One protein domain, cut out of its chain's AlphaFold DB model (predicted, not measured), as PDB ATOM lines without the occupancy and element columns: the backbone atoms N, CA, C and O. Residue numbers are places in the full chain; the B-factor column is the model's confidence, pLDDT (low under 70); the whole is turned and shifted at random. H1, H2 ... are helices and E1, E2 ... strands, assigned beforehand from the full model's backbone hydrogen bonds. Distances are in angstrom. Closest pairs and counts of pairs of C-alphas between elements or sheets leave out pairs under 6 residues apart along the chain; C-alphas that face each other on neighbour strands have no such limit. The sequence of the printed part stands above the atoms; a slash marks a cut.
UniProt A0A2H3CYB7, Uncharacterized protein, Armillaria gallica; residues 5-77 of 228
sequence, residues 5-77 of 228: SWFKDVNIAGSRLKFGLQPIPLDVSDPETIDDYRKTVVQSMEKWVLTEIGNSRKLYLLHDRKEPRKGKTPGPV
ATOM      1  N   SER A   5     114.177 133.776 112.024       71.12
ATOM      2  CA  SER A   5     114.111 134.874 111.057       71.12
ATOM      3  C   SER A   5     115.181 135.931 111.315       71.12
ATOM      4  O   SER A   5     115.895 136.291 110.388       71.12
ATOM      5  N   TRP A   6     115.378 136.346 112.572       79.12
ATOM      6  CA  TRP A   6     116.324 137.419 112.899       79.12
ATOM      7  C   TRP A   6     117.775 137.043 112.571       79.12
ATOM      8  O   TRP A   6     118.536 137.874 112.091       79.12
ATOM      9  N   PHE A   7     118.153 135.779 112.778       81.25
ATOM     10  CA  PHE A   7     119.492 135.269 112.480       81.25
ATOM     11  C   PHE A   7     119.810 135.377 110.985       81.25
ATOM     12  O   PHE A   7     120.855 135.891 110.576       81.25
ATOM     13  N   LYS A   8     118.864 134.922 110.153       82.56
ATOM     14  CA  LYS A   8     118.966 135.023 108.699       82.56
ATOM     15  C   LYS A   8     119.014 136.487 108.261       82.56
ATOM     16  O   LYS A   8     119.832 136.826 107.410       82.56
ATOM     17  N   ASP A   9     118.203 137.348 108.872       86.19
ATOM     18  CA  ASP A   9     118.167 138.780 108.566       86.19
ATOM     19  C   ASP A   9     119.495 139.475 108.900       86.19
ATOM     20  O   ASP A   9     120.000 140.245 108.083       86.19
ATOM     21  N   VAL A  10     120.112 139.160 110.046       85.56
ATOM     22  CA  VAL A  10     121.429 139.694 110.441       85.56
ATOM     23  C   VAL A  10     122.516 139.264 109.460       85.56
ATOM     24  O   VAL A  10     123.318 140.098 109.041       85.56
ATOM     25  N   ASN A  11     122.528 137.999 109.037       87.56
ATOM     26  CA  ASN A  11     123.504 137.516 108.057       87.56
ATOM     27  C   ASN A  11     123.282 138.124 106.663       87.56
ATOM     28  O   ASN A  11     124.246 138.511 106.000       87.56
ATOM     29  N   ILE A  12     122.025 138.293 106.235       89.06
ATOM     30  CA  ILE A  12     121.697 139.011 104.994       89.06
ATOM     31  C   ILE A  12     122.167 140.466 105.087       89.06
ATOM     32  O   ILE A  12     122.818 140.952 104.161       89.06
ATOM     33  N   ALA A  13     121.884 141.158 106.191       88.88
ATOM     34  CA  ALA A  13     122.336 142.529 106.405       88.88
ATOM     35  C   ALA A  13     123.871 142.618 106.401       88.88
ATOM     36  O   ALA A  13     124.424 143.462 105.697       88.88
ATOM     37  N   GLY A  14     124.549 141.704 107.102       87.88
ATOM     38  CA  GLY A  14     126.006 141.594 107.148       87.88
ATOM     39  C   GLY A  14     126.630 141.401 105.766       87.88
ATOM     40  O   GLY A  14     127.571 142.108 105.417       87.88
ATOM     41  N   SER A  15     126.048 140.532 104.934       89.44
ATOM     42  CA  SER A  15     126.525 140.279 103.563       89.44
ATOM     43  C   SER A  15     126.435 141.494 102.628       89.44
ATOM     44  O   SER A  15     127.116 141.541 101.607       89.44
ATOM     45  N   ARG A  16     125.595 142.483 102.962       90.56
ATOM     46  CA  ARG A  16     125.403 143.715 102.178       90.56
ATOM     47  C   ARG A  16     126.326 144.854 102.614       90.56
ATOM     48  O   ARG A  16     126.332 145.907 101.970       90.56
ATOM     49  N   LEU A  17     127.074 144.683 103.704       91.00
ATOM     50  CA  LEU A  17     128.031 145.681 104.169       91.00
ATOM     51  C   LEU A  17     129.195 145.802 103.178       91.00
ATOM     52  O   LEU A  17     129.535 144.876 102.449       91.00
ATOM     53  N   LYS A  18     129.830 146.977 103.153       89.44
ATOM     54  CA  LYS A  18     130.995 147.242 102.291       89.44
ATOM     55  C   LYS A  18     132.283 146.579 102.788       89.44
ATOM     56  O   LYS A  18     133.294 146.624 102.095       89.44
ATOM     57  N   PHE A  19     132.239 145.967 103.967       89.75
ATOM     58  CA  PHE A  19     133.335 145.233 104.577       89.75
ATOM     59  C   PHE A  19     132.924 143.789 104.840       89.75
ATOM     60  O   PHE A  19     131.765 143.510 105.142       89.75
ATOM     61  N   GLY A  20     133.891 142.878 104.728       85.25
ATOM     62  CA  GLY A  20     133.666 141.464 104.993       85.25
ATOM     63  C   GLY A  20     133.343 141.231 106.464       85.25
ATOM     64  O   GLY A  20     134.103 141.644 107.340       85.25
ATOM     65  N   LEU A  21     132.230 140.551 106.718       88.25
ATOM     66  CA  LEU A  21     131.815 140.112 108.041       88.25
ATOM     67  C   LEU A  21     131.553 138.608 107.981       88.25
ATOM     68  O   LEU A  21     130.880 138.135 107.065       88.25
ATOM     69  N   GLN A  22     132.108 137.859 108.932       85.69
ATOM     70  CA  GLN A  22     131.792 136.437 109.053       85.69
ATOM     71  C   GLN A  22     130.339 136.283 109.518       85.69
ATOM     72  O   GLN A  22     129.906 137.086 110.343       85.69
ATOM     73  N   PRO A  23     129.582 135.291 109.017       85.06
ATOM     74  CA  PRO A  23     128.235 135.028 109.506       85.06
ATOM     75  C   PRO A  23     128.234 134.762 111.014       85.06
ATOM     76  O   PRO A  23     129.155 134.127 111.534       85.06
ATOM     77  N   ILE A  24     127.194 135.216 111.713       82.94
ATOM     78  CA  ILE A  24     127.030 134.887 113.130       82.94
ATOM     79  C   ILE A  24     126.787 133.366 113.275       82.94
ATOM     80  O   ILE A  24     126.087 132.803 112.430       82.94
ATOM     81  N   PRO A  25     127.368 132.670 114.272       77.31
ATOM     82  CA  PRO A  25     127.171 131.226 114.456       77.31
ATOM     83  C   PRO A  25     125.717 130.845 114.782       77.31
ATOM     84  O   PRO A  25     125.024 131.560 115.497       77.31
ATOM     85  N   LEU A  26     125.233 129.711 114.263       70.06
ATOM     86  CA  LEU A  26     123.848 129.240 114.477       70.06
ATOM     87  C   LEU A  26     123.547 128.838 115.930       70.06
ATOM     88  O   LEU A  26     122.380 128.787 116.317       70.06
ATOM     89  N   ASP A  27     124.576 128.542 116.717       69.56
ATOM     90  CA  ASP A  27     124.507 128.037 118.090       69.56
ATOM     91  C   ASP A  27     124.582 129.140 119.156       69.56
ATOM     92  O   ASP A  27     124.797 128.842 120.332       69.56
ATOM     93  N   VAL A  28     124.352 130.403 118.771       67.81
ATOM     94  CA  VAL A  28     124.315 131.552 119.689       67.81
ATOM     95  C   VAL A  28     123.198 131.364 120.712       67.81
ATOM     96  O   VAL A  28     122.039 131.730 120.510       67.81
ATOM     97  N   SER A  29     123.580 130.757 121.824       70.88
ATOM     98  CA  SER A  29     122.732 130.472 122.981       70.88
ATOM     99  C   SER A  29     123.134 131.338 124.174       70.88
ATOM    100  O   SER A  29     122.378 131.468 125.132       70.88
ATOM    101  N   ASP A  30     124.323 131.936 124.091       80.12
ATOM    102  CA  ASP A  30     124.990 132.661 125.154       80.12
ATOM    103  C   ASP A  30     125.105 134.169 124.820       80.12
ATOM    104  O   ASP A  30     125.531 134.530 123.715       80.12
ATOM    105  N   PRO A  31     124.721 135.068 125.750       82.69
ATOM    106  CA  PRO A  31     124.856 136.512 125.578       82.69
ATOM    107  C   PRO A  31     126.285 137.010 125.306       82.69
ATOM    108  O   PRO A  31     126.432 137.988 124.568       82.69
ATOM    109  N   GLU A  32     127.332 136.363 125.833       84.88
ATOM    110  CA  GLU A  32     128.719 136.815 125.617       84.88
ATOM    111  C   GLU A  32     129.124 136.669 124.144       84.88
ATOM    112  O   GLU A  32     129.753 137.561 123.570       84.88
ATOM    113  N   THR A  33     128.653 135.606 123.487       82.75
ATOM    114  CA  THR A  33     128.863 135.379 122.047       82.75
ATOM    115  C   THR A  33     128.271 136.510 121.190       82.75
ATOM    116  O   THR A  33     128.868 136.930 120.194       82.75
ATOM    117  N   ILE A  34     127.111 137.052 121.581       83.94
ATOM    118  CA  ILE A  34     126.485 138.196 120.893       83.94
ATOM    119  C   ILE A  34     127.335 139.457 121.073       83.94
ATOM    120  O   ILE A  34     127.560 140.198 120.108       83.94
ATOM    121  N   ASP A  35     127.825 139.702 122.289       88.00
ATOM    122  CA  ASP A  35     128.669 140.858 122.586       88.00
ATOM    123  C   ASP A  35     130.010 140.799 121.847       88.00
ATOM    124  O   ASP A  35     130.477 141.817 121.319       88.00
ATOM    125  N   ASP A  36     130.611 139.620 121.728       87.62
ATOM    126  CA  ASP A  36     131.847 139.422 120.974       87.62
ATOM    127  C   ASP A  36     131.643 139.571 119.465       87.62
ATOM    128  O   ASP A  36     132.456 140.213 118.781       87.62
ATOM    129  N   TYR A  37     130.512 139.098 118.937       87.69
ATOM    130  CA  TYR A  37     130.145 139.362 117.551       87.69
ATOM    131  C   TYR A  37     129.949 140.864 117.303       87.69
ATOM    132  O   TYR A  37     130.488 141.418 116.342       87.69
ATOM    133  N   ARG A  38     129.262 141.572 118.208       89.31
ATOM    134  CA  ARG A  38     129.088 143.030 118.128       89.31
ATOM    135  C   ARG A  38     130.432 143.763 118.128       89.31
ATOM    136  O   ARG A  38     130.619 144.677 117.320       89.31
ATOM    137  N   LYS A  39     131.383 143.364 118.981       91.44
ATOM    138  CA  LYS A  39     132.756 143.907 118.969       91.44
ATOM    139  C   LYS A  39     133.436 143.653 117.621       91.44
ATOM    140  O   LYS A  39     134.042 144.572 117.070       91.44
ATOM    141  N   THR A  40     133.289 142.450 117.068       90.62
ATOM    142  CA  THR A  40     133.856 142.067 115.765       90.62
ATOM    143  C   THR A  40     133.305 142.922 114.623       90.62
ATOM    144  O   THR A  40     134.075 143.381 113.774       90.62
ATOM    145  N   VAL A  41     131.997 143.210 114.622       90.81
ATOM    146  CA  VAL A  41     131.364 144.112 113.642       90.81
ATOM    147  C   VAL A  41     132.001 145.499 113.697       90.81
ATOM    148  O   VAL A  41     132.413 146.029 112.664       90.81
ATOM    149  N   VAL A  42     132.122 146.075 114.898       91.81
ATOM    150  CA  VAL A  42     132.705 147.412 115.085       91.81
ATOM    151  C   VAL A  42     134.165 147.436 114.635       91.81
ATOM    152  O   VAL A  42     134.539 148.309 113.857       91.81
ATOM    153  N   GLN A  43     134.977 146.460 115.042       91.44
ATOM    154  CA  GLN A  43     136.387 146.378 114.645       91.44
ATOM    155  C   GLN A  43     136.561 146.221 113.129       91.44
ATOM    156  O   GLN A  43     137.437 146.855 112.538       91.44
ATOM    157  N   SER A  44     135.715 145.408 112.490       93.31
ATOM    158  CA  SER A  44     135.741 145.198 111.036       93.31
ATOM    159  C   SER A  44     135.384 146.481 110.285       93.31
ATOM    160  O   SER A  44     136.081 146.859 109.342       93.31
ATOM    161  N   MET A  45     134.362 147.199 110.757       94.12
ATOM    162  CA  MET A  45     133.983 148.509 110.233       94.12
ATOM    163  C   MET A  45     135.107 149.538 110.412       94.12
ATOM    164  O   MET A  45     135.465 150.220 109.455       94.12
ATOM    165  N   GLU A  46     135.683 149.665 111.612       93.44
ATOM    166  CA  GLU A  46     136.762 150.624 111.885       93.44
ATOM    167  C   GLU A  46     137.995 150.351 111.021       93.44
ATOM    168  O   GLU A  46     138.577 151.285 110.459       93.44
ATOM    169  N   LYS A  47     138.370 149.074 110.875       93.00
ATOM    170  CA  LYS A  47     139.460 148.649 109.993       93.00
ATOM    171  C   LYS A  47     139.173 149.047 108.549       93.00
ATOM    172  O   LYS A  47     140.036 149.650 107.920       93.00
ATOM    173  N   TRP A  48     137.970 148.764 108.054       94.88
ATOM    174  CA  TRP A  48     137.566 149.135 106.700       94.88
ATOM    175  C   TRP A  48     137.613 150.649 106.475       94.88
ATOM    176  O   TRP A  48     138.236 151.093 105.516       94.88
ATOM    177  N   VAL A  49     137.061 151.455 107.389       93.38
ATOM    178  CA  VAL A  49     137.115 152.926 107.298       93.38
ATOM    179  C   VAL A  49     138.560 153.428 107.246       93.38
ATOM    180  O   VAL A  49     138.881 154.289 106.429       93.38
ATOM    181  N   LEU A  50     139.450 152.896 108.089       93.38
ATOM    182  CA  LEU A  50     140.867 153.272 108.072       93.38
ATOM    183  C   LEU A  50     141.552 152.880 106.759       93.38
ATOM    184  O   LEU A  50     142.367 153.652 106.256       93.38
ATOM    185  N   THR A  51     141.214 151.718 106.197       93.62
ATOM    186  CA  THR A  51     141.710 151.274 104.890       93.62
ATOM    187  C   THR A  51     141.225 152.186 103.763       93.62
ATOM    188  O   THR A  51     142.045 152.640 102.969       93.62
ATOM    189  N   GLU A  52     139.938 152.530 103.722       94.38
ATOM    190  CA  GLU A  52     139.386 153.446 102.714       94.38
ATOM    191  C   GLU A  52     140.020 154.838 102.795       94.38
ATOM    192  O   GLU A  52     140.372 155.427 101.770       94.38
ATOM    193  N   ILE A  53     140.224 155.354 104.014       93.75
ATOM    194  CA  ILE A  53     140.933 156.619 104.220       93.75
ATOM    195  C   ILE A  53     142.365 156.505 103.699       93.75
ATOM    196  O   ILE A  53     142.752 157.335 102.887       93.75
ATOM    197  N   GLY A  54     143.127 155.491 104.121       93.00
ATOM    198  CA  GLY A  54     144.540 155.335 103.759       93.00
ATOM    199  C   GLY A  54     144.790 155.088 102.268       93.00
ATOM    200  O   GLY A  54     145.814 155.517 101.738       93.00
ATOM    201  N   ASN A  55     143.846 154.451 101.573       93.94
ATOM    202  CA  ASN A  55     143.929 154.208 100.131       93.94
ATOM    203  C   ASN A  55     143.504 155.429  99.296       93.94
ATOM    204  O   ASN A  55     143.783 155.502  98.093       93.94
ATOM    205  N   SER A  56     142.823 156.403  99.901       94.06
ATOM    206  CA  SER A  56     142.290 157.552  99.182       94.06
ATOM    207  C   SER A  56     143.343 158.633  98.970       94.06
ATOM    208  O   SER A  56     143.670 159.410  99.861       94.06
ATOM    209  N   ARG A  57     143.763 158.828  97.715       91.44
ATOM    210  CA  ARG A  57     144.632 159.960  97.331       91.44
ATOM    211  C   ARG A  57     144.052 161.341  97.693       91.44
ATOM    212  O   ARG A  57     144.793 162.317  97.719       91.44
ATOM    213  N   LYS A  58     142.733 161.453  97.912       92.38
ATOM    214  CA  LYS A  58     142.059 162.710  98.289       92.38
ATOM    215  C   LYS A  58     142.186 163.024  99.774       92.38
ATOM    216  O   LYS A  58     142.258 164.187 100.144       92.38
ATOM    217  N   LEU A  59     142.209 161.994 100.614       93.94
ATOM    218  CA  LEU A  59     142.130 162.131 102.066       93.94
ATOM    219  C   LEU A  59     143.515 162.108 102.719       93.94
ATOM    220  O   LEU A  59     143.642 161.767 103.891       93.94
ATOM    221  N   TYR A  60     144.552 162.529 101.991       94.56
ATOM    222  CA  TYR A  60     145.940 162.478 102.450       94.56
ATOM    223  C   TYR A  60     146.182 163.259 103.756       94.56
ATOM    224  O   TYR A  60     147.045 162.881 104.552       94.56
ATOM    225  N   LEU A  61     145.378 164.294 104.035       94.44
ATOM    226  CA  LEU A  61     145.391 165.039 105.302       94.44
ATOM    227  C   LEU A  61     144.867 164.229 106.503       94.44
ATOM    228  O   LEU A  61     145.154 164.574 107.647       94.44
ATOM    229  N   LEU A  62     144.145 163.136 106.261       92.81
ATOM    230  CA  LEU A  62     143.669 162.196 107.279       92.81
ATOM    231  C   LEU A  62     144.582 160.973 107.450       92.81
ATOM    232  O   LEU A  62     144.423 160.244 108.431       92.81
ATOM    233  N   HIS A  63     145.539 160.753 106.541       92.19
ATOM    234  CA  HIS A  63     146.450 159.608 106.613       92.19
ATOM    235  C   HIS A  63     147.325 159.656 107.867       92.19
ATOM    236  O   HIS A  63     147.738 160.736 108.307       92.19
ATOM    237  N   ASP A  64     147.623 158.469 108.399       86.25
ATOM    238  CA  ASP A  64     148.554 158.224 109.510       86.25
ATOM    239  C   ASP A  64     148.233 158.978 110.805       86.25
ATOM    240  O   ASP A  64     149.071 159.108 111.701       86.25
ATOM    241  N   ARG A  65     146.997 159.468 110.941       84.25
ATOM    242  CA  ARG A  65     146.576 160.210 112.121       84.25
ATOM    243  C   ARG A  65     146.466 159.278 113.325       84.25
ATOM    244  O   ARG A  65     145.550 158.458 113.421       84.25
ATOM    245  N   LYS A  66     147.376 159.459 114.278       87.31
ATOM    246  CA  LYS A  66     147.370 158.771 115.572       87.31
ATOM    247  C   LYS A  66     146.738 159.666 116.628       87.31
ATOM    248  O   LYS A  66     146.997 160.864 116.676       87.31
ATOM    249  N   GLU A  67     145.910 159.080 117.476       85.50
ATOM    250  CA  GLU A  67     145.261 159.778 118.580       85.50
ATOM    251  C   GLU A  67     145.760 159.217 119.916       85.50
ATOM    252  O   GLU A  67     146.007 158.006 120.006       85.50
ATOM    253  N   PRO A  68     145.894 160.057 120.962       84.50
ATOM    254  CA  PRO A  68     146.229 159.590 122.301       84.50
ATOM    255  C   PRO A  68     145.226 158.544 122.795       84.50
ATOM    256  O   PRO A  68     144.015 158.686 122.602       84.50
ATOM    257  N   ARG A  69     145.730 157.498 123.454       81.69
ATOM    258  CA  ARG A  69     144.934 156.413 124.037       81.69
ATOM    259  C   ARG A  69     145.346 156.227 125.496       81.69
ATOM    260  O   ARG A  69     146.534 156.219 125.805       81.69
ATOM    261  N   LYS A  70     144.377 156.086 126.405       82.25
ATOM    262  CA  LYS A  70     144.655 155.939 127.844       82.25
ATOM    263  C   LYS A  70     145.509 154.688 128.090       82.25
ATOM    264  O   LYS A  70     145.096 153.591 127.725       82.25
ATOM    265  N   GLY A  71     146.690 154.873 128.684       84.31
ATOM    266  CA  GLY A  71     147.615 153.787 129.035       84.31
ATOM    267  C   GLY A  71     148.217 153.028 127.846       84.31
ATOM    268  O   GLY A  71     148.721 151.926 128.032       84.31
ATOM    269  N   LYS A  72     148.135 153.567 126.621       87.44
ATOM    270  CA  LYS A  72     148.659 152.928 125.403       87.44
ATOM    271  C   LYS A  72     149.372 153.951 124.526       87.44
ATOM    272  O   LYS A  72     149.110 155.149 124.608       87.44
ATOM    273  N   THR A  73     150.241 153.466 123.644       86.31
ATOM    274  CA  THR A  73     150.828 154.307 122.600       86.31
ATOM    275  C   THR A  73     149.728 154.902 121.706       86.31
ATOM    276  O   THR A  73     148.685 154.263 121.494       86.31
ATOM    277  N   PRO A  74     149.914 156.131 121.184       87.88
ATOM    278  CA  PRO A  74     148.976 156.719 120.238       87.88
ATOM    279  C   PRO A  74     148.737 155.788 119.048       87.88
ATOM    280  O   PRO A  74     149.680 155.265 118.453       87.88
ATOM    281  N   GLY A  75     147.471 155.586 118.692       87.00
ATOM    282  CA  GLY A  75     147.074 154.640 117.648       87.00
ATOM    283  C   GLY A  75     146.054 155.234 116.679       87.00
ATOM    284  O   GLY A  75     145.455 156.267 116.986       87.00
ATOM    285  N   PRO A  76     145.840 154.597 115.515       87.81
ATOM    286  CA  PRO A  76     144.879 155.075 114.526       87.81
ATOM    287  C   PRO A  76     143.462 155.014 115.095       87.81
ATOM    288  O   PRO A  76     143.090 154.036 115.734       87.81
ATOM    289  N   VAL A  77     142.651 156.044 114.895       87.06
ATOM    290  CA  VAL A  77     141.249 156.031 115.342       87.06
ATOM    291  C   VAL A  77     140.374 156.342 114.148       87.06
ATOM    292  O   VAL A  77     140.513 157.421 113.576       87.06
TER     293      VAL A  77
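What this domain is: This is residues 5 to 77 of the 228 residues of an uncharacterized protein of Armillaria gallica (UniProt A0A2H3CYB7). A small antiparallel hairpin of strands, E1 and E2, hangs off the last part of one long helix, H2; beside the other half of H2 lies a shorter helix, H1, with the loop of residues 16 to 30 folding back between the two helices. The printed part has 73 residues, with two named helices and two named strands in the order H1, H2, E1, E2 along the chain; of the 45 residues in named elements helices hold 36 and strands 9, and the class is mostly helix. The shape is loose and flat, with a radius of gyration of the C-alphas of 15.8 A and spans of 44 by 32 by 12 A.

Where its parts are: Find E1 at residues 66 to 69 and E2 at 72 to 76, 11.7 A long, ending at C-alpha 76 (144.879, 155.075, 114.526). H2, residues 31 to 55, runs 36.4 A. H1, residues 5 to 15, starts at (114.111, 134.874, 111.057) and runs 15.5 A.

How they stand to each other: In the hairpin, N 67 and O 75 are 2.9 A apart, within hydrogen-bond range; the strands' directions differ by 144 degrees. The closest C-alphas of H2 and E2, Leu 50 and Pro 76, are 7.8 A apart. H1 is apart from H2, E1 and E2. In H1 and H2 every O i to N i+4 pair is within hydrogen-bond range.

The domain as a whole: The farthest C-alphas, Ser 29 and Lys 58, are 45.0 A apart. The printed part has no cut; the H1 to H2 link is long. Residues 27 to 28 have pLDDT under 70.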